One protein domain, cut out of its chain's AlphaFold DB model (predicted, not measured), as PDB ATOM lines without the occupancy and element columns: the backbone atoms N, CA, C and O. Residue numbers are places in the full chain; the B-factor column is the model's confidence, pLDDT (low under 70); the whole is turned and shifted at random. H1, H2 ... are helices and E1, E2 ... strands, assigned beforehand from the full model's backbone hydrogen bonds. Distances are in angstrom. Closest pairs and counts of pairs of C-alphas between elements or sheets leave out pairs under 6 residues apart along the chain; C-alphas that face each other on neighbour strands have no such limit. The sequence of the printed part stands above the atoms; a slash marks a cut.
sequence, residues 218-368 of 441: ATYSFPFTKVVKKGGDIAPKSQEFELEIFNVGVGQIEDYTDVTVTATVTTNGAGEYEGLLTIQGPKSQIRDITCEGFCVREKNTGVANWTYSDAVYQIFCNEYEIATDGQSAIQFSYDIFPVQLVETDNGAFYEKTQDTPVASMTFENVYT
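Overview. This is residues 218 to 368 of the 441 residues of an uncharacterized protein of Coriobacteriia bacterium (UniProt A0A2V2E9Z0). A curled sheet of E3, E5, E1 and E10 stands partly face to face with the E4, E2 and E6 part of a second sheet, and short H1 lies by one end of this pair. From the second sheet the long hairpin of E7 and E8 reaches to one end of the longest axis, and beyond a bend E8 makes another hairpin with E9, pointing another way. The 151 printed residues, mostly strand, hold five named strands, one helix, then five strands. The sheet E4-E2-E6-E7-E8-E9 is antiparallel and E3-E5-E1-E10 mixed. The whole is only just compact, close to loose, with a radius of gyration of the C-alphas of 17.3 A and spans of 63 by 42 by 32 A.

Along the chain. E1, residues 218 to 230, is 38.6 A long and begins at C-alpha 218 (-41.531, -20.176, 7.915). E2, residues 239 to 246, spans 23.1 A. E3 is residues 260 to 262, E4 264 to 267. E5, residues 271 to 282, spans 35.9 A, and H1 is residues 283 to 290. E6 is residues 294 to 298. E7, residues 312 to 324, spans 37.1 A. E8, residues 327 to 344, spans 48.2 A, from C-alpha 327 (-37.337, -25.814, -9.372). E9 is residues 347 to 352. E10, residues 361 to 367, ends at C-alpha 367 (-57.026, -34.884, 38.189).

Arrangement. The six-stranded sheet is strongly twisted, with edge strands E4 and E9. E2 pairs with E4 over residues 239 to 242, N 241 and O 265 being 2.9 A apart, and with E6 over 243 to 246, N 244 and O 297 being 2.8 A apart. E6 to E9 form a meander, each strand the antiparallel neighbour of the one before, with N 296 and O 313 at 2.8 A, N 314 and O 337 at 2.8 A, and N 342 and O 349 at 2.8 A. E8 bends by 67 degrees at residue 340. In the other sheet, N 262 and O 278 are 2.9 A apart, and so are N 218 and O 281. E1 and E10 are parallel, with N 225 and O 361 at 2.8 A. Between the sheets, the closest C-alphas of E4 and E5, Val 265 and Gly 275, are 5.9 A apart. H1 is on this sheet at a height of 8.3 A, over E5 and only just over E1, with 3 C-alphas falling there; it only grazes the six-stranded sheet. In H1 every O i to N i+4 pair is within hydrogen-bond range.

Size, cuts and confidence. The C-alphas farthest apart, Asp 233 and Gly 326, are 63.2 A apart. The printed part has no cut. The links E2 to E3 and E6 to E7 are long. Residues 321 to 331 have pLDDT under 70.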
ATOM      1  N   ALA A 218     -41.438 -18.731   7.780       89.75
ATOM      2  CA  ALA A 218     -41.531 -20.176   7.915       89.75
ATOM      3  C   ALA A 218     -42.465 -20.536   9.074       89.75
ATOM      4  O   ALA A 218     -42.476 -19.857  10.103       89.75
ATOM      5  N   THR A 219     -43.210 -21.632   8.914       91.75
ATOM      6  CA  THR A 219     -44.054 -22.213   9.963       91.75
ATOM      7  C   THR A 219     -43.726 -23.688  10.113       91.75
ATOM      8  O   THR A 219     -43.865 -24.460   9.166       91.75
ATOM      9  N   TYR A 220     -43.346 -24.085  11.322       91.69
ATOM     10  CA  TYR A 220     -43.160 -25.478  11.707       91.69
ATOM     11  C   TYR A 220     -44.316 -25.908  12.593       91.69
ATOM     12  O   TYR A 220     -44.877 -25.105  13.336       91.69
ATOM     13  N   SER A 221     -44.714 -27.168  12.478       94.19
ATOM     14  CA  SER A 221     -45.887 -27.710  13.156       94.19
ATOM     15  C   SER A 221     -45.608 -29.125  13.633       94.19
ATOM     16  O   SER A 221     -45.308 -30.003  12.824       94.19
ATOM     17  N   PHE A 222     -45.735 -29.337  14.940       95.88
ATOM     18  CA  PHE A 222     -45.409 -30.596  15.600       95.88
ATOM     19  C   PHE A 222     -46.633 -31.125  16.354       95.88
ATOM     20  O   PHE A 222     -47.189 -30.403  17.190       95.88
ATOM     21  N   PRO A 223     -47.085 -32.356  16.073       96.94
ATOM     22  CA  PRO A 223     -48.258 -32.923  16.725       96.94
ATOM     23  C   PRO A 223     -47.968 -33.293  18.183       96.94
ATOM     24  O   PRO A 223     -46.881 -33.777  18.522       96.94
ATOM     25  N   PHE A 224     -48.966 -33.091  19.039       98.00
ATOM     26  CA  PHE A 224     -48.973 -33.628  20.393       98.00
ATOM     27  C   PHE A 224     -50.366 -34.103  20.805       98.00
ATOM     28  O   PHE A 224     -51.379 -33.522  20.427       98.00
ATOM     29  N   THR A 225     -50.403 -35.118  21.659       98.19
ATOM     30  CA  THR A 225     -51.611 -35.627  22.300       98.19
ATOM     31  C   THR A 225     -51.590 -35.261  23.778       98.19
ATOM     32  O   THR A 225     -50.661 -35.589  24.522       98.19
ATOM     33  N   LYS A 226     -52.647 -34.599  24.235       97.94
ATOM     34  CA  LYS A 226     -52.898 -34.327  25.645       97.94
ATOM     35  C   LYS A 226     -53.824 -35.387  26.219       97.94
ATOM     36  O   LYS A 226     -54.957 -35.531  25.770       97.94
ATOM     37  N   VAL A 227     -53.375 -36.075  27.264       98.31
ATOM     38  CA  VAL A 227     -54.152 -37.096  27.973       98.31
ATOM     39  C   VAL A 227     -54.572 -36.555  29.336       98.31
ATOM     40  O   VAL A 227     -53.742 -36.148  30.147       98.31
ATOM     41  N   VAL A 228     -55.873 -36.567  29.613       98.12
ATOM     42  CA  VAL A 228     -56.442 -36.195  30.912       98.12
ATOM     43  C   VAL A 228     -57.084 -37.415  31.552       98.12
ATOM     44  O   VAL A 228     -58.091 -37.934  31.067       98.12
ATOM     45  N   LYS A 229     -56.547 -37.844  32.695       97.56
ATOM     46  CA  LYS A 229     -57.088 -38.947  33.494       97.56
ATOM     47  C   LYS A 229     -57.836 -38.437  34.718       97.56
ATOM     48  O   LYS A 229     -57.408 -37.516  35.412       97.56
ATOM     49  N   LYS A 230     -58.943 -39.105  35.033       96.81
ATOM     50  CA  LYS A 230     -59.631 -38.960  36.320       96.81
ATOM     51  C   LYS A 230     -58.973 -39.894  37.340       96.81
ATOM     52  O   LYS A 230     -59.118 -41.108  37.233       96.81
ATOM     53  N   GLY A 231     -58.276 -39.327  38.318       95.00
ATOM     54  CA  GLY A 231     -57.707 -40.046  39.465       95.00
ATOM     55  C   GLY A 231     -58.488 -39.864  40.774       95.00
ATOM     56  O   GLY A 231     -58.276 -40.628  41.710       95.00
ATOM     57  N   GLY A 232     -59.368 -38.859  40.854       92.12
ATOM     58  CA  GLY A 232     -60.214 -38.564  42.017       92.12
ATOM     59  C   GLY A 232     -61.673 -38.998  41.852       92.12
ATOM     60  O   GLY A 232     -62.038 -39.690  40.902       92.12
ATOM     61  N   ASP A 233     -62.535 -38.544  42.761       93.12
ATOM     62  CA  ASP A 233     -63.975 -38.832  42.726       93.12
ATOM     63  C   ASP A 233     -64.718 -37.901  41.757       93.12
ATOM     64  O   ASP A 233     -65.711 -38.296  41.133       93.12
ATOM     65  N   ILE A 234     -64.216 -36.675  41.589       93.81
ATOM     66  CA  ILE A 234     -64.817 -35.631  40.755       93.81
ATOM     67  C   ILE A 234     -64.178 -35.648  39.360       93.81
ATOM     68  O   ILE A 234     -62.982 -35.883  39.199       93.81
ATOM     69  N   ALA A 235     -64.997 -35.470  38.320       93.56
ATOM     70  CA  ALA A 235     -64.507 -35.399  36.947       93.56
ATOM     71  C   ALA A 235     -63.808 -34.048  36.689       93.56
ATOM     72  O   ALA A 235     -64.331 -33.019  37.129       93.56
ATOM     73  N   PRO A 236     -62.674 -34.029  35.962       95.31
ATOM     74  CA  PRO A 236     -62.046 -32.778  35.556       95.31
ATOM     75  C   PRO A 236     -63.005 -31.958  34.687       95.31
ATOM     76  O   PRO A 236     -63.819 -32.506  33.942       95.31
ATOM     77  N   LYS A 237     -62.913 -30.635  34.809       93.88
ATOM     78  CA  LYS A 237     -63.649 -29.676  33.976       93.88
ATOM     79  C   LYS A 237     -62.758 -29.197  32.833       93.88
ATOM     80  O   LYS A 237     -61.643 -29.683  32.664       93.88
ATOM     81  N   SER A 238     -63.266 -28.247  32.054       95.50
ATOM     82  CA  SER A 238     -62.465 -27.599  31.026       95.50
ATOM     83  C   SER A 238     -61.250 -26.897  31.628       95.50
ATOM     84  O   SER A 238     -61.374 -26.216  32.646       95.50
ATOM     85  N   GLN A 239     -60.097 -27.115  31.005       95.06
ATOM     86  CA  GLN A 239     -58.808 -26.579  31.413       95.06
ATOM     87  C   GLN A 239     -57.960 -26.359  30.162       95.06
ATOM     88  O   GLN A 239     -57.933 -27.208  29.271       95.06
ATOM     89  N   GLU A 240     -57.262 -25.234  30.114       96.38
ATOM     90  CA  GLU A 240     -56.236 -24.977  29.110       96.38
ATOM     91  C   GLU A 240     -54.876 -25.442  29.639       96.38
ATOM     92  O   GLU A 240     -54.537 -25.200  30.803       96.38
ATOM     93  N   PHE A 241     -54.123 -26.138  28.794       96.62
ATOM     94  CA  PHE A 241     -52.745 -26.548  29.037       96.62
ATOM     95  C   PHE A 241     -51.848 -25.914  27.984       96.62
ATOM     96  O   PHE A 241     -52.253 -25.783  26.829       96.62
ATOM     97  N   GLU A 242     -50.639 -25.544  28.387       96.94
ATOM     98  CA  GLU A 242     -49.656 -24.863  27.551       96.94
ATOM     99  C   GLU A 242     -48.344 -25.649  27.576       96.94
ATOM    100  O   GLU A 242     -47.906 -26.094  28.641       96.94
ATOM    101  N   LEU A 243     -47.717 -25.817  26.415       97.44
ATOM    102  CA  LEU A 243     -46.356 -26.330  26.303       97.44
ATOM    103  C   LEU A 243     -45.365 -25.170  26.204       97.44
ATOM    104  O   LEU A 243     -45.689 -24.088  25.718       97.44
ATOM    105  N   GLU A 244     -44.134 -25.413  26.628       95.44
ATOM    106  CA  GLU A 244     -43.012 -24.512  26.401       95.44
ATOM    107  C   GLU A 244     -41.915 -25.183  25.596       95.44
ATOM    108  O   GLU A 244     -41.691 -26.392  25.713       95.44
ATOM    109  N   ILE A 245     -41.229 -24.363  24.803       95.38
ATOM    110  CA  ILE A 245     -39.998 -24.741  24.124       95.38
ATOM    111  C   ILE A 245     -38.812 -24.143  24.871       95.38
ATOM    112  O   ILE A 245     -38.891 -23.028  25.382       95.38
ATOM    113  N   PHE A 246     -37.728 -24.898  24.964       93.19
ATOM    114  CA  PHE A 246     -36.528 -24.501  25.692       93.19
ATOM    115  C   PHE A 246     -35.314 -25.267  25.166       93.19
ATOM    116  O   PHE A 246     -35.462 -26.202  24.378       93.19
ATOM    117  N   ASN A 247     -34.115 -24.890  25.622       91.19
ATOM    118  CA  ASN A 247     -32.857 -25.482  25.155       91.19
ATOM    119  C   ASN A 247     -32.768 -25.465  23.615       91.19
ATOM    120  O   ASN A 247     -32.569 -26.502  22.985       91.19
ATOM    121  N   VAL A 248     -33.044 -24.293  23.036       89.62
ATOM    122  CA  VAL A 248     -32.940 -24.037  21.594       89.62
ATOM    123  C   VAL A 248     -31.468 -23.968  21.195       89.62
ATOM    124  O   VAL A 248     -30.638 -23.567  22.010       89.62
ATOM    125  N   GLY A 249     -31.151 -24.370  19.963       74.81
ATOM    126  CA  GLY A 249     -29.762 -24.504  19.511       74.81
ATOM    127  C   GLY A 249     -28.936 -23.228  19.647       74.81
ATOM    128  O   GLY A 249     -27.849 -23.227  20.219       74.81
ATOM    129  N   VAL A 250     -29.480 -22.108  19.170       83.38
ATOM    130  CA  VAL A 250     -28.810 -20.808  19.237       83.38
ATOM    131  C   VAL A 250     -29.574 -19.888  20.191       83.38
ATOM    132  O   VAL A 250     -30.761 -19.642  20.003       83.38
ATOM    133  N   GLY A 251     -28.896 -19.350  21.209       85.38
ATOM    134  CA  GLY A 251     -29.471 -18.356  22.126       85.38
ATOM    135  C   GLY A 251     -30.543 -18.915  23.068       85.38
ATOM    136  O   GLY A 251     -30.463 -20.056  23.525       85.38
ATOM    137  N   GLN A 252     -31.515 -18.082  23.427       88.31
ATOM    138  CA  GLN A 252     -32.713 -18.448  24.184       88.31
ATOM    139  C   GLN A 252     -33.964 -18.129  23.363       88.31
ATOM    140  O   GLN A 252     -33.917 -17.312  22.446       88.31
ATOM    141  N   ILE A 253     -35.103 -18.753  23.679       88.50
ATOM    142  CA  ILE A 253     -36.324 -18.511  22.897       88.50
ATOM    143  C   ILE A 253     -36.781 -17.046  22.988       88.50
ATOM    144  O   ILE A 253     -37.325 -16.497  22.033       88.50
ATOM    145  N   GLU A 254     -36.499 -16.389  24.111       89.75
ATOM    146  CA  GLU A 254     -36.811 -14.983  24.358       89.75
ATOM    147  C   GLU A 254     -36.004 -14.011  23.482       89.75
ATOM    148  O   GLU A 254     -36.401 -12.852  23.354       89.75
ATOM    149  N   ASP A 255     -34.911 -14.469  22.860       90.00
ATOM    150  CA  ASP A 255     -34.105 -13.657  21.942       90.00
ATOM    151  C   ASP A 255     -34.800 -13.469  20.575       90.00
ATOM    152  O   ASP A 255     -34.462 -12.550  19.828       90.00
ATOM    153  N   TYR A 256     -35.805 -14.295  20.255       91.62
ATOM    154  CA  TYR A 256     -36.507 -14.314  18.966       91.62
ATOM    155  C   TYR A 256     -37.873 -13.622  19.046       91.62
ATOM    156  O   TYR A 256     -38.928 -14.258  19.053       91.62
ATOM    157  N   THR A 257     -37.871 -12.290  19.112       90.81
ATOM    158  CA  THR A 257     -39.095 -11.497  19.342       90.81
ATOM    159  C   THR A 257     -40.097 -11.512  18.189       90.81
ATOM    160  O   THR A 257     -41.272 -11.223  18.410       90.81
ATOM    161  N   ASP A 258     -39.650 -11.845  16.975       92.50
ATOM    162  CA  ASP A 258     -40.505 -11.915  15.783       92.50
ATOM    163  C   ASP A 258     -41.053 -13.331  15.540       92.50
ATOM    164  O   ASP A 258     -41.715 -13.589  14.531       92.50
ATOM    165  N   VAL A 259     -40.797 -14.258  16.470       94.50
ATOM    166  CA  VAL A 259     -41.311 -15.624  16.434       94.50
ATOM    167  C   VAL A 259     -42.540 -15.751  17.328       94.50
ATOM    168  O   VAL A 259     -42.553 -15.394  18.503       94.50
ATOM    169  N   THR A 260     -43.596 -16.324  16.766       95.50
ATOM    170  CA  THR A 260     -44.813 -16.707  17.475       95.50
ATOM    171  C   THR A 260     -44.812 -18.210  17.724       95.50
ATOM    172  O   THR A 260     -44.771 -19.006  16.785       95.50
ATOM    173  N   VAL A 261     -44.923 -18.599  18.996       94.69
ATOM    174  CA  VAL A 261     -45.122 -19.990  19.414       94.69
ATOM    175  C   VAL A 261     -46.569 -20.167  19.860       94.69
ATOM    176  O   VAL A 261     -47.019 -19.507  20.794       94.69
ATOM    177  N   THR A 262     -47.306 -21.066  19.208       93.75
ATOM    178  CA  THR A 262     -48.643 -21.487  19.658       93.75
ATOM    179  C   THR A 262     -48.556 -22.919  20.153       93.75
ATOM    180  O   THR A 262     -48.172 -23.811  19.405       93.75
ATOM    181  N   ALA A 263     -48.889 -23.131  21.424       92.88
ATOM    182  CA  ALA A 263     -48.590 -24.376  22.126       92.88
ATOM    183  C   ALA A 263     -49.680 -24.770  23.136       92.88
ATOM    184  O   ALA A 263     -49.395 -25.385  24.160       92.88
ATOM    185  N   THR A 264     -50.927 -24.372  22.887       95.69
ATOM    186  CA  THR A 264     -52.033 -24.525  23.840       95.69
ATOM    187  C   THR A 264     -53.057 -25.554  23.384       95.69
ATOM    188  O   THR A 264     -53.390 -25.633  22.202       95.69
ATOM    189  N   VAL A 265     -53.637 -26.284  24.336       96.31
ATOM    190  CA  VAL A 265     -54.793 -27.163  24.117       96.31
ATOM    191  C   VAL A 265     -55.826 -26.952  25.219       96.31
ATOM    192  O   VAL A 265     -55.499 -26.937  26.404       96.31
ATOM    193  N   THR A 266     -57.095 -26.806  24.840       96.50
ATOM    194  CA  THR A 266     -58.211 -26.755  25.792       96.50
ATOM    195  C   THR A 266     -58.898 -28.111  25.857       96.50
ATOM    196  O   THR A 266     -59.349 -28.643  24.843       96.50
ATOM    197  N   THR A 267     -59.027 -28.652  27.063       96.69
ATOM    198  CA  THR A 267     -59.758 -29.893  27.327       96.69
ATOM    199  C   THR A 267     -61.154 -29.585  27.860       96.69
ATOM    200  O   THR A 267     -61.473 -28.447  28.214       96.69
ATOM    201  N   ASN A 268     -62.025 -30.591  27.913       96.19
ATOM    202  CA  ASN A 268     -63.388 -30.464  28.447       96.19
ATOM    203  C   ASN A 268     -63.770 -31.600  29.412       96.19
ATOM    204  O   ASN A 268     -64.950 -31.788  29.706       96.19
ATOM    205  N   GLY A 269     -62.783 -32.348  29.904       95.25
ATOM    206  CA  GLY A 269     -62.987 -33.526  30.731       95.25
ATOM    207  C   GLY A 269     -61.811 -34.492  30.657       95.25
ATOM    208  O   GLY A 269     -60.712 -34.129  30.246       95.25
ATOM    209  N   ALA A 270     -62.053 -35.725  31.096       96.75
ATOM    210  CA  ALA A 270     -61.106 -36.817  30.923       96.75
ATOM    211  C   ALA A 270     -61.194 -37.357  29.491       96.75
ATOM    212  O   ALA A 270     -62.296 -37.514  28.963       96.75
ATOM    213  N   GLY A 271     -60.048 -37.658  28.891       97.31
ATOM    214  CA  GLY A 271     -59.953 -38.081  27.498       97.31
ATOM    215  C   GLY A 271     -58.611 -37.728  26.871       97.31
ATOM    216  O   GLY A 271     -57.687 -37.296  27.561       97.31
ATOM    217  N   GLU A 272     -58.537 -37.918  25.560       98.06
ATOM    218  CA  GLU A 272     -57.394 -37.577  24.716       98.06
ATOM    219  C   GLU A 272     -57.771 -36.402  23.812       98.06
ATOM    220  O   GLU A 272     -58.890 -36.342  23.292       98.06
ATOM    221  N   TYR A 273     -56.852 -35.455  23.658       97.88
ATOM    222  CA  TYR A 273     -57.049 -34.229  22.896       97.88
ATOM    223  C   TYR A 273     -55.828 -33.994  22.017       97.88
ATOM    224  O   TYR A 273     -54.715 -33.866  22.522       97.88
ATOM    225  N   GLU A 274     -56.041 -33.918  20.710       97.19
ATOM    226  CA  GLU A 274     -54.978 -33.617  19.755       97.19
ATOM    227  C   GLU A 274     -54.694 -32.114  19.723       97.19
ATOM    228  O   GLU A 274     -55.611 -31.287  19.750       97.19
ATOM    229  N   GLY A 275     -53.414 -31.769  19.648       96.12
ATOM    230  CA  GLY A 275     -52.913 -30.408  19.569       96.12
ATOM    231  C   GLY A 275     -51.742 -30.293  18.599       96.12
ATOM    232  O   GLY A 275     -51.160 -31.284  18.152       96.12
ATOM    233  N   LEU A 276     -51.411 -29.050  18.259       96.62
ATOM    234  CA  LEU A 276     -50.302 -28.723  17.375       96.62
ATOM    235  C   LEU A 276     -49.455 -27.642  18.038       96.62
ATOM    236  O   LEU A 276     -49.961 -26.570  18.364       96.62
ATOM    237  N   LEU A 277     -48.176 -27.936  18.247       97.19
ATOM    238  CA  LEU A 277     -47.178 -26.931  18.579       97.19
ATOM    239  C   LEU A 277     -46.745 -26.278  17.268       97.19
ATOM    240  O   LEU A 277     -46.169 -26.958  16.419       97.19
ATOM    241  N   THR A 278     -47.011 -24.987  17.095       96.00
ATOM    242  CA  THR A 278     -46.581 -24.243  15.908       96.00
ATOM    243  C   THR A 278     -45.556 -23.182  16.260       96.00
ATOM    244  O   THR A 278     -45.778 -22.405  17.188       96.00
ATOM    245  N   ILE A 279     -44.479 -23.108  15.483       94.94
ATOM    246  CA  ILE A 279     -43.452 -22.066  15.578       94.94
ATOM    247  C   ILE A 279     -43.447 -21.332  14.239       94.94
ATOM    248  O   ILE A 279     -43.193 -21.954  13.208       94.94
ATOM    249  N   GLN A 280     -43.781 -20.046  14.246       94.69
ATOM    250  CA  GLN A 280     -43.916 -19.229  13.041       94.69
ATOM    251  C   GLN A 280     -43.124 -17.931  13.174       94.69
ATOM    252  O   GLN A 280     -43.226 -17.266  14.196       94.69
ATOM    253  N   GLY A 281     -42.389 -17.536  12.137       94.50
ATOM    254  CA  GLY A 281     -41.618 -16.290  12.146       94.50
ATOM    255  C   GLY A 281     -40.728 -16.135  10.912       94.50
ATOM    256  O   GLY A 281     -40.941 -16.856   9.930       94.50
ATOM    257  N   PRO A 282     -39.755 -15.208  10.941       92.75
ATOM    258  CA  PRO A 282     -38.740 -15.064   9.899       92.75
ATOM    259  C   PRO A 282     -37.911 -16.341   9.742       92.75
ATOM    260  O   PRO A 282     -37.546 -16.977  10.734       92.75
ATOM    261  N   LYS A 283     -37.602 -16.728   8.500       90.12
ATOM    262  CA  LYS A 283     -36.925 -17.999   8.204       90.12
ATOM    263  C   LYS A 283     -35.582 -18.139   8.930       90.12
ATOM    264  O   LYS A 283     -35.297 -19.223   9.431       90.12
ATOM    265  N   SER A 284     -34.782 -17.079   9.025       89.69
ATOM    266  CA  SER A 284     -33.510 -17.054   9.759       89.69
ATOM    267  C   SER A 284     -33.689 -17.408  11.231       89.69
ATOM    268  O   SER A 284     -33.037 -18.329  11.709       89.69
ATOM    269  N   GLN A 285     -34.631 -16.759  11.920       92.19
ATOM    270  CA  GLN A 285     -34.909 -17.014  13.337       92.19
ATOM    271  C   GLN A 285     -35.443 -18.433  13.557       92.19
ATOM    272  O   GLN A 285     -35.013 -19.135  14.468       92.19
ATOM    273  N   ILE A 286     -36.340 -18.904  12.685       91.62
ATOM    274  CA  ILE A 286     -36.842 -20.282  12.750       91.62
ATOM    275  C   ILE A 286     -35.714 -21.294  12.520       91.62
ATOM    276  O   ILE A 286     -35.648 -22.310  13.215       91.62
ATOM    277  N   ARG A 287     -34.797 -21.024  11.587       89.69
ATOM    278  CA  ARG A 287     -33.616 -21.862  11.364       89.69
ATOM    279  C   ARG A 287     -32.721 -21.890  12.599       89.69
ATOM    280  O   ARG A 287     -32.316 -22.973  12.995       89.69
ATOM    281  N   ASP A 288     -32.466 -20.751  13.235       90.81
ATOM    282  CA  ASP A 288     -31.614 -20.669  14.428       90.81
ATOM    283  C   ASP A 288     -32.230 -21.397  15.642       90.81
ATOM    284  O   ASP A 288     -31.522 -22.054  16.406       90.81
ATOM    285  N   ILE A 289     -33.564 -21.377  15.776       91.31
ATOM    286  CA  ILE A 289     -34.290 -22.169  16.785       91.31
ATOM    287  C   ILE A 289     -34.167 -23.676  16.514       91.31
ATOM    288  O   ILE A 289     -34.076 -24.474  17.447       91.31
ATOM    289  N   THR A 290     -34.219 -24.082  15.243       89.88
ATOM    290  CA  THR A 290     -34.413 -25.490  14.858       89.88
ATOM    291  C   THR A 290     -33.133 -26.230  14.462       89.88
ATOM    292  O   THR A 290     -33.142 -27.462  14.464       89.88
ATOM    293  N   CYS A 291     -32.035 -25.530  14.156       87.56
ATOM    294  CA  CYS A 291     -30.832 -26.105  13.537       87.56
ATOM    295  C   CYS A 291     -30.084 -27.131  14.405       87.56
ATOM    296  O   CYS A 291     -29.541 -28.090  13.860       87.56
ATOM    297  N   GLU A 292     -30.081 -26.975  15.732       88.81
ATOM    298  CA  GLU A 292     -29.496 -27.959  16.666       88.81
ATOM    299  C   GLU A 292     -30.568 -28.794  17.392       88.81
ATOM    300  O   GLU A 292     -30.263 -29.649  18.227       88.81
ATOM    301  N   GLY A 293     -31.837 -28.572  17.043       91.12
ATOM    302  CA  GLY A 293     -32.996 -29.080  17.761       91.12
ATOM    303  C   GLY A 293     -33.345 -28.269  19.011       91.12
ATOM    304  O   GLY A 293     -32.625 -27.366  19.430       91.12
ATOM    305  N   PHE A 294     -34.493 -28.589  19.603       95.06
ATOM    306  CA  PHE A 294     -34.999 -27.940  20.816       95.06
ATOM    307  C   PHE A 294     -35.814 -28.921  21.659       95.06
ATOM    308  O   PHE A 294     -36.254 -29.968  21.174       95.06
ATOM    309  N   CYS A 295     -36.009 -28.596  22.935       96.12
ATOM    310  CA  CYS A 295     -36.810 -29.395  23.857       96.12
ATOM    311  C   CYS A 295     -38.210 -28.801  24.046       96.12
ATOM    312  O   CYS A 295     -38.393 -27.587  24.011       96.12
ATOM    313  N   VAL A 296     -39.187 -29.671  24.287       97.62
ATOM    314  CA  VAL A 296     -40.588 -29.338  24.549       97.62
ATOM    315  C   VAL A 296     -41.036 -30.036  25.824       97.62
ATOM    316  O   VAL A 296     -40.781 -31.230  26.004       97.62
ATOM    317  N   ARG A 297     -41.734 -29.308  26.695       97.31
ATOM    318  CA  ARG A 297     -42.414 -29.878  27.867       97.31
ATOM    319  C   ARG A 297     -43.706 -29.139  28.167       97.31
ATOM    320  O   ARG A 297     -43.928 -28.038  27.671       97.31
ATOM    321  N   GLU A 298     -44.540 -29.721  29.012       97.44
ATOM    322  CA  GLU A 298     -45.720 -29.030  29.519       97.44
ATOM    323  C   GLU A 298     -45.370 -28.039  30.641       97.44
ATOM    324  O   GLU A 298     -44.607 -28.359  31.555       97.44
ATOM    325  N   LYS A 299     -45.979 -26.845  30.613       95.94
ATOM    326  CA  LYS A 299     -45.895 -25.885  31.717       95.94
ATOM    327  C   LYS A 299     -46.743 -26.346  32.896       95.94
ATOM    328  O   LYS A 299     -47.963 -26.498  32.801       95.94
ATOM    329  N   ASN A 300     -46.112 -26.459  34.060       93.69
ATOM    330  CA  ASN A 300     -46.820 -26.664  35.314       93.69
ATOM    331  C   ASN A 300     -47.286 -25.318  35.888       93.69
ATOM    332  O   ASN A 300     -46.516 -24.588  36.511       93.69
ATOM    333  N   THR A 301     -48.565 -24.995  35.696       90.56
ATOM    334  CA  THR A 301     -49.174 -23.751  36.199       90.56
ATOM    335  C   THR A 301     -49.648 -23.841  37.653       90.56
ATOM    336  O   THR A 301     -50.210 -22.883  38.183       90.56
ATOM    337  N   GLY A 302     -49.423 -24.977  38.326       90.12
ATOM    338  CA  GLY A 302     -49.726 -25.151  39.747       90.12
ATOM    339  C   GLY A 302     -51.220 -25.165  40.085       90.12
ATOM    340  O   GLY A 302     -51.589 -24.924  41.236       90.12
ATOM    341  N   VAL A 303     -52.098 -25.428  39.108       91.94
ATOM    342  CA  VAL A 303     -53.543 -25.518  39.357       91.94
ATOM    343  C   VAL A 303     -53.824 -26.682  40.313       91.94
ATOM    344  O   VAL A 303     -53.335 -27.796  40.135       91.94
ATOM    345  N   ALA A 304     -54.632 -26.425  41.343       93.31
ATOM    346  CA  ALA A 304     -54.919 -27.403  42.388       93.31
ATOM    347  C   ALA A 304     -55.522 -28.709  41.836       93.31
ATOM    348  O   ALA A 304     -56.291 -28.705  40.875       93.31
ATOM    349  N   ASN A 305     -55.218 -29.822  42.514       94.69
ATOM    350  CA  ASN A 305     -55.682 -31.185  42.212       94.69
ATOM    351  C   ASN A 305     -55.157 -31.797  40.903       94.69
ATOM    352  O   ASN A 305     -55.521 -32.935  40.592       94.69
ATOM    353  N   TRP A 306     -54.297 -31.094  40.167       95.81
ATOM    354  CA  TRP A 306     -53.641 -31.609  38.971       95.81
ATOM    355  C   TRP A 306     -52.235 -32.121  39.278       95.81
ATOM    356  O   TRP A 306     -51.436 -31.451  39.925       95.81
ATOM    357  N   THR A 307     -51.927 -33.313  38.776       96.81
ATOM    358  CA  THR A 307     -50.550 -33.766  38.544       96.81
ATOM    359  C   THR A 307     -50.244 -33.542  37.069       96.81
ATOM    360  O   THR A 307     -50.983 -34.055  36.224       96.81
ATOM    361  N   TYR A 308     -49.228 -32.730  36.783       97.06
ATOM    362  CA  TYR A 308     -48.811 -32.383  35.424       97.06
ATOM    363  C   TYR A 308     -47.853 -33.427  34.858       97.06
ATOM    364  O   TYR A 308     -47.264 -34.199  35.613       97.06
ATOM    365  N   SER A 309     -47.736 -33.464  33.533       96.94
ATOM    366  CA  SER A 309     -46.804 -34.366  32.869       96.94
ATOM    367  C   SER A 309     -45.361 -33.901  33.065       96.94
ATOM    368  O   SER A 309     -45.039 -32.757  32.758       96.94
ATOM    369  N   ASP A 310     -44.485 -34.811  33.493       95.62
ATOM    370  CA  ASP A 310     -43.032 -34.583  33.542       95.62
ATOM    371  C   ASP A 310     -42.332 -34.992  32.227       95.62
ATOM    372  O   ASP A 310     -41.103 -35.030  32.152       95.62
ATOM    373  N   ALA A 311     -43.099 -35.345  31.188       97.25
ATOM    374  CA  ALA A 311     -42.552 -35.769  29.908       97.25
ATOM    375  C   ALA A 311     -41.821 -34.613  29.212       97.25
ATOM    376  O   ALA A 311     -42.324 -33.488  29.137       97.25
ATOM    377  N   VAL A 312     -40.651 -34.920  28.656       97.94
ATOM    378  CA  VAL A 312     -39.871 -33.999  27.831       97.94
ATOM    379  C   VAL A 312     -39.572 -34.677  26.503       97.94
ATOM    380  O   VAL A 312     -39.245 -35.866  26.455       97.94
ATOM    381  N   TYR A 313     -39.676 -33.910  25.426       98.19
ATOM    382  CA  TYR A 313     -39.347 -34.358  24.080       98.19
ATOM    383  C   TYR A 313     -38.290 -33.449  23.475       98.19
ATOM    384  O   TYR A 313     -38.358 -32.239  23.646       98.19
ATOM    385  N   GLN A 314     -37.340 -34.024  22.749       96.69
ATOM    386  CA  GLN A 314     -36.408 -33.285  21.912       96.69
ATOM    387  C   GLN A 314     -36.793 -33.469  20.448       96.69
ATOM    388  O   GLN A 314     -37.020 -34.594  19.995       96.69
ATOM    389  N   ILE A 315     -36.869 -32.360  19.721       95.94
ATOM    390  CA  ILE A 315     -37.225 -32.321  18.307       95.94
ATOM    391  C   ILE A 315     -35.991 -31.918  17.512       95.94
ATOM    392  O   ILE A 315     -35.379 -30.893  17.804       95.94
ATOM    393  N   PHE A 316     -35.650 -32.711  16.499       92.62
ATOM    394  CA  PHE A 316     -34.626 -32.377  15.512       92.62
ATOM    395  C   PHE A 316     -35.297 -32.096  14.178       92.62
ATOM    396  O   PHE A 316     -36.080 -32.917  13.703       92.62
ATOM    397  N   CYS A 317     -34.998 -30.949  13.578       91.00
ATOM    398  CA  CYS A 317     -35.522 -30.567  12.275       91.00
ATOM    399  C   CYS A 317     -34.442 -30.738  11.208       91.00
ATOM    400  O   CYS A 317     -33.294 -30.358  11.418       91.00
ATOM    401  N   ASN A 318     -34.824 -31.271  10.052       84.44
ATOM    402  CA  ASN A 318     -33.943 -31.409   8.903       84.44
ATOM    403  C   ASN A 318     -34.535 -30.638   7.723       84.44
ATOM    404  O   ASN A 318     -35.697 -30.829   7.362       84.44
ATOM    405  N   GLU A 319     -33.721 -29.781   7.118       79.12
ATOM    406  CA  GLU A 319     -34.025 -29.088   5.869       79.12
ATOM    407  C   GLU A 319     -33.324 -29.833   4.732       79.12
ATOM    408  O   GLU A 319     -32.128 -30.123   4.813       79.12
ATOM    409  N   TYR A 320     -34.059 -30.178   3.678       75.56
ATOM    410  CA  TYR A 320     -33.468 -30.753   2.477       75.56
ATOM    411  C   TYR A 320     -34.076 -30.142   1.222       75.56
ATOM    412  O   TYR A 320     -35.275 -29.883   1.123       75.56
ATOM    413  N   GLU A 321     -33.210 -29.905   0.247       69.25
ATOM    414  CA  GLU A 321     -33.582 -29.357  -1.045       69.25
ATOM    415  C   GLU A 321     -33.983 -30.504  -1.973       69.25
ATOM    416  O   GLU A 321     -33.187 -31.400  -2.269       69.25
ATOM    417  N   ILE A 322     -35.231 -30.492  -2.436       65.88
ATOM    418  CA  ILE A 322     -35.670 -31.363  -3.521       65.88
ATOM    419  C   ILE A 322     -35.594 -30.557  -4.811       65.88
ATOM    420  O   ILE A 322     -36.385 -29.642  -5.036       65.88
ATOM    421  N   ALA A 323     -34.679 -30.937  -5.698       58.66
ATOM    422  CA  ALA A 323     -34.714 -30.477  -7.077       58.66
ATOM    423  C   ALA A 323     -35.774 -31.283  -7.841       58.66
ATOM    424  O   ALA A 323     -35.574 -32.468  -8.118       58.66
ATOM    425  N   THR A 324     -36.897 -30.653  -8.190       53.34
ATOM    426  CA  THR A 324     -37.886 -31.244  -9.103       53.34
ATOM    427  C   THR A 324     -37.985 -30.350 -10.335       53.34
ATOM    428  O   THR A 324     -38.287 -29.170 -10.218       53.34
ATOM    429  N   ASP A 325     -37.670 -30.886 -11.515       48.38
ATOM    430  CA  ASP A 325     -37.870 -30.229 -12.818       48.38
ATOM    431  C   ASP A 325     -37.309 -28.792 -12.952       48.38
ATOM    432  O   ASP A 325     -37.904 -27.930 -13.593       48.38
ATOM    433  N   GLY A 326     -36.134 -28.523 -12.366       53.62
ATOM    434  CA  GLY A 326     -35.479 -27.206 -12.437       53.62
ATOM    435  C   GLY A 326     -36.008 -26.172 -11.436       53.62
ATOM    436  O   GLY A 326     -35.546 -25.034 -11.447       53.62
ATOM    437  N   GLN A 327     -36.927 -26.569 -10.552       49.12
ATOM    438  CA  GLN A 327     -37.337 -25.814  -9.372       49.12
ATOM    439  C   GLN A 327     -36.835 -26.537  -8.117       49.12
ATOM    440  O   GLN A 327     -37.171 -27.694  -7.857       49.12
ATOM    441  N   SER A 328     -36.004 -25.851  -7.340       55.00
ATOM    442  CA  SER A 328     -35.611 -26.306  -6.012       55.00
ATOM    443  C   SER A 328     -36.709 -25.965  -5.012       55.00
ATOM    444  O   SER A 328     -36.992 -24.791  -4.774       55.00
ATOM    445  N   ALA A 329     -37.334 -26.986  -4.430       58.88
ATOM    446  CA  ALA A 329     -38.273 -26.836  -3.327       58.88
ATOM    447  C   ALA A 329     -37.597 -27.292  -2.034       58.88
ATOM    448  O   ALA A 329     -37.110 -28.418  -1.929       58.88
ATOM    449  N   ILE A 330     -37.576 -26.412  -1.041       66.19
ATOM    450  CA  ILE A 330     -37.106 -26.750   0.296       66.19
ATOM    451  C   ILE A 330     -38.219 -27.528   0.998       66.19
ATOM    452  O   ILE A 330     -39.344 -27.038   1.109       66.19
ATOM    453  N   GLN A 331     -37.909 -28.738   1.460       69.50
ATOM    454  CA  GLN A 331     -38.803 -29.540   2.282       69.50
ATOM    455  C   GLN A 331     -38.203 -29.723   3.676       69.50
ATOM    456  O   GLN A 331     -36.989 -29.825   3.849       69.50
ATOM    457  N   PHE A 332     -39.082 -29.761   4.673       75.44
ATOM    458  CA  PHE A 332     -38.708 -29.943   6.066       75.44
ATOM    459  C   PHE A 332     -39.220 -31.290   6.565       75.44
ATOM    460  O   PHE A 332     -40.372 -31.657   6.319       75.44
ATOM    461  N   SER A 333     -38.372 -32.013   7.289       87.38
ATOM    462  CA  SER A 333     -38.761 -33.165   8.102       87.38
ATOM    463  C   SER A 333     -38.331 -32.951   9.547       87.38
ATOM    464  O   SER A 333     -37.544 -32.055   9.858       87.38
ATOM    465  N   TYR A 334     -38.876 -33.755  10.451       92.81
ATOM    466  CA  TYR A 334     -38.504 -33.713  11.855       92.81
ATOM    467  C   TYR A 334     -38.563 -35.097  12.486       92.81
ATOM    468  O   TYR A 334     -39.360 -35.941  12.079       92.81
ATOM    469  N   ASP A 335     -37.755 -35.277  13.525       95.44
ATOM    470  CA  ASP A 335     -37.764 -36.445  14.394       95.44
ATOM    471  C   ASP A 335     -38.041 -36.006  15.834       95.44
ATOM    472  O   ASP A 335     -37.403 -35.082  16.343       95.44
ATOM    473  N   ILE A 336     -38.980 -36.679  16.500       97.25
ATOM    474  CA  ILE A 336     -39.365 -36.399  17.888       97.25
ATOM    475  C   ILE A 336     -38.867 -37.544  18.766       97.25
ATOM    476  O   ILE A 336     -39.254 -38.693  18.561       97.25
ATOM    477  N   PHE A 337     -38.056 -37.250  19.778       97.81
ATOM    478  CA  PHE A 337     -37.553 -38.249  20.723       97.81
ATOM    479  C   PHE A 337     -38.000 -37.922  22.146       97.81
ATOM    480  O   PHE A 337     -37.797 -36.791  22.584       97.81
ATOM    481  N   PRO A 338     -38.561 -38.877  22.905       97.69
ATOM    482  CA  PRO A 338     -38.682 -38.709  24.346       97.69
ATOM    483  C   PRO A 338     -37.284 -38.669  24.976       97.69
ATOM    484  O   PRO A 338     -36.390 -39.440  24.604       97.69
ATOM    485  N   VAL A 339     -37.097 -37.748  25.916       97.44
ATOM    486  CA  VAL A 339     -35.825 -37.521  26.601       97.44
ATOM    487  C   VAL A 339     -36.025 -37.428  28.109       97.44
ATOM    488  O   VAL A 339     -37.108 -37.113  28.597       97.44
ATOM    489  N   GLN A 340     -34.955 -37.677  28.854       95.00
ATOM    490  CA  GLN A 340     -34.901 -37.482  30.300       95.00
ATOM    491  C   GLN A 340     -33.704 -36.608  30.668       95.00
ATOM    492  O   GLN A 340     -32.674 -36.648  29.995       95.00
ATOM    493  N   LEU A 341     -33.836 -35.826  31.739       93.94
ATOM    494  CA  LEU A 341     -32.722 -35.053  32.274       93.94
ATOM    495  C   LEU A 341     -31.749 -35.998  32.986       93.94
ATOM    496  O   LEU A 341     -32.133 -36.709  33.915       93.94
ATOM    497  N   VAL A 342     -30.494 -35.985  32.557       93.19
ATOM    498  CA  VAL A 342     -29.396 -36.736  33.159       93.19
ATOM    499  C   VAL A 342     -28.422 -35.742  33.768       93.19
ATOM    500  O   VAL A 342     -27.871 -34.887  33.077       93.19
ATOM    501  N   GLU A 343     -28.214 -35.853  35.076       93.06
ATOM    502  CA  GLU A 343     -27.225 -35.065  35.805       93.06
ATOM    503  C   GLU A 343     -25.934 -35.868  35.956       93.06
ATOM    504  O   GLU A 343     -25.935 -37.010  36.419       93.06
ATOM    505  N   THR A 344     -24.819 -35.261  35.563       89.44
ATOM    506  CA  THR A 344     -23.477 -35.827  35.717       89.44
ATOM    507  C   THR A 344     -22.561 -34.824  36.401       89.44
ATOM    508  O   THR A 344     -22.878 -33.637  36.489       89.44
ATOM    509  N   ASP A 345     -21.372 -35.268  36.808       90.06
ATOM    510  CA  ASP A 345     -20.333 -34.382  37.352       90.06
ATOM    511  C   ASP A 345     -19.926 -33.258  36.371       90.06
ATOM    512  O   ASP A 345     -19.367 -32.245  36.786       90.06
ATOM    513  N   ASN A 346     -20.233 -33.415  35.074       84.00
ATOM    514  CA  ASN A 346     -19.938 -32.452  34.010       84.00
ATOM    515  C   ASN A 346     -21.129 -31.538  33.654       84.00
ATOM    516  O   ASN A 346     -21.030 -30.762  32.706       84.00
ATOM    517  N   GLY A 347     -22.241 -31.626  34.390       87.81
ATOM    518  CA  GLY A 347     -23.461 -30.853  34.152       87.81
ATOM    519  C   GLY A 347     -24.676 -31.719  33.814       87.81
ATOM    520  O   GLY A 347     -24.602 -32.951  33.790       87.81
ATOM    521  N   ALA A 348     -25.802 -31.047  33.574       88.81
ATOM    522  CA  ALA A 348     -27.080 -31.667  33.244       88.81
ATOM    523  C   ALA A 348     -27.365 -31.566  31.739       88.81
ATOM    524  O   ALA A 348     -27.177 -30.504  31.147       88.81
ATOM    525  N   PHE A 349     -27.821 -32.657  31.123       89.81
ATOM    526  CA  PHE A 349     -28.202 -32.702  29.708       89.81
ATOM    527  C   PHE A 349     -29.393 -33.637  29.486       89.81
ATOM    528  O   PHE A 349     -29.711 -34.465  30.336       89.81
ATOM    529  N   TYR A 350     -30.064 -33.504  28.343       91.94
ATOM    530  CA  TYR A 350     -31.172 -34.380  27.965       91.94
ATOM    531  C   TYR A 350     -30.670 -35.564  27.143       91.94
ATOM    532  O   TYR A 350     -30.020 -35.379  26.115       91.94
ATOM    533  N   GLU A 351     -30.975 -36.779  27.593       93.38
ATOM    534  CA  GLU A 351     -30.623 -38.022  26.903       93.38
ATOM    535  C   GLU A 351     -31.879 -38.706  26.359       93.38
ATOM    536  O   GLU A 351     -32.911 -38.765  27.036       93.38
ATOM    537  N   LYS A 352     -31.794 -39.238  25.133       94.81
ATOM    538  CA  LYS A 352     -32.880 -39.997  24.501       94.81
ATOM    539  C   LYS A 352     -33.194 -41.242  25.318       94.81
ATOM    540  O   LYS A 352     -32.308 -42.036  25.617       94.81
ATOM    541  N   THR A 353     -34.472 -41.465  25.610       93.69
ATOM    542  CA  THR A 353     -34.907 -42.692  26.294       93.69
ATOM    543  C   THR A 353     -35.086 -43.864  25.327       93.69
ATOM    544  O   THR A 353     -35.284 -44.998  25.761       93.69
ATOM    545  N   GLN A 354     -35.057 -43.599  24.017       94.19
ATOM    546  CA  GLN A 354     -35.167 -44.591  22.950       94.19
ATOM    547  C   GLN A 354     -34.537 -44.085  21.642       94.19
ATOM    548  O   GLN A 354     -34.526 -42.884  21.373       94.19
ATOM    549  N   ASP A 355     -34.098 -45.013  20.789       92.81
ATOM    550  CA  ASP A 355     -33.452 -44.699  19.503       92.81
ATOM    551  C   ASP A 355     -34.434 -44.474  18.343       92.81
ATOM    552  O   ASP A 355     -34.036 -44.064  17.255       92.81
ATOM    553  N   THR A 356     -35.723 -44.769  18.536       95.44
ATOM    554  CA  THR A 356     -36.751 -44.632  17.492       95.44
ATOM    555  C   THR A 356     -37.585 -43.373  17.728       95.44
ATOM    556  O   THR A 356     -38.103 -43.216  18.838       95.44
ATOM    557  N   PRO A 357     -37.760 -42.491  16.729       96.62
ATOM    558  CA  PRO A 357     -38.601 -41.315  16.888       96.62
ATOM    559  C   PRO A 357     -40.077 -41.702  17.043       96.62
ATOM    560  O   PRO A 357     -40.537 -42.720  16.520       96.62
ATOM    561  N   VAL A 358     -40.826 -40.884  17.776       97.44
ATOM    562  CA  VAL A 358     -42.280 -41.003  17.918       97.44
ATOM    563  C   VAL A 358     -42.988 -40.104  16.907       97.44
ATOM    564  O   VAL A 358     -42.463 -39.073  16.499       97.44
ATOM    565  N   ALA A 359     -44.202 -40.484  16.508       95.69
ATOM    566  CA  ALA A 359     -44.992 -39.702  15.555       95.69
ATOM    567  C   ALA A 359     -45.634 -38.445  16.173       95.69
ATOM    568  O   ALA A 359     -46.004 -37.534  15.443       95.69
ATOM    569  N   SER A 360     -45.805 -38.420  17.497       96.69
ATOM    570  CA  SER A 360     -46.450 -37.344  18.252       96.69
ATOM    571  C   SER A 360     -45.924 -37.335  19.686       96.69
ATOM    572  O   SER A 360     -45.583 -38.389  20.233       96.69
ATOM    573  N   MET A 361     -45.848 -36.152  20.293       98.31
ATOM    574  CA  MET A 361     -45.559 -36.005  21.723       98.31
ATOM    575  C   MET A 361     -46.788 -36.404  22.549       98.31
ATOM    576  O   MET A 361     -47.916 -36.271  22.086       98.31
ATOM    577  N   THR A 362     -46.621 -36.878  23.781       98.19
ATOM    578  CA  THR A 362     -47.751 -37.217  24.661       98.19
ATOM    579  C   THR A 362     -47.538 -36.650  26.055       98.19
ATOM    580  O   THR A 362     -46.549 -36.961  26.713       98.19
ATOM    581  N   PHE A 363     -48.495 -35.850  26.524       98.44
ATOM    582  CA  PHE A 363     -48.465 -35.236  27.851       98.44
ATOM    583  C   PHE A 363     -49.660 -35.724  28.666       98.44
ATOM    584  O   PHE A 363     -50.812 -35.470  28.313       98.44
ATOM    585  N   GLU A 364     -49.397 -36.454  29.748       98.19
ATOM    586  CA  GLU A 364     -50.428 -37.057  30.595       98.19
ATOM    587  C   GLU A 364     -50.576 -36.332  31.929       98.19
ATOM    588  O   GLU A 364     -49.621 -36.235  32.698       98.19
ATOM    589  N   ASN A 365     -51.811 -35.926  32.242       97.69
ATOM    590  CA  ASN A 365     -52.152 -35.310  33.518       97.69
ATOM    591  C   ASN A 365     -53.248 -36.079  34.235       97.69
ATOM    592  O   ASN A 365     -54.173 -36.620  33.624       97.69
ATOM    593  N   VAL A 366     -53.192 -36.041  35.564       97.50
ATOM    594  CA  VAL A 366     -54.157 -36.716  36.433       97.50
ATOM    595  C   VAL A 366     -54.855 -35.698  37.327       97.50
ATOM    596  O   VAL A 366     -54.204 -34.945  38.049       97.50
ATOM    597  N   TYR A 367     -56.190 -35.702  37.309       97.38
ATOM    598  CA  TYR A 367     -57.026 -34.884  38.189       97.38
ATOM    599  C   TYR A 367     -57.514 -35.686  39.400       97.38
ATOM    600  O   TYR A 367     -58.161 -36.721  39.231       97.38
ATOM    601  N   THR A 368     -57.231 -35.223  40.618       96.69
ATOM    602  CA  THR A 368     -57.350 -36.025  41.858       96.69
ATOM    603  C   THR A 368     -58.332 -35.480  42.902       96.69
ATOM    604  O   THR A 368     -58.304 -35.899  44.059       96.69
TER     605      THR A 368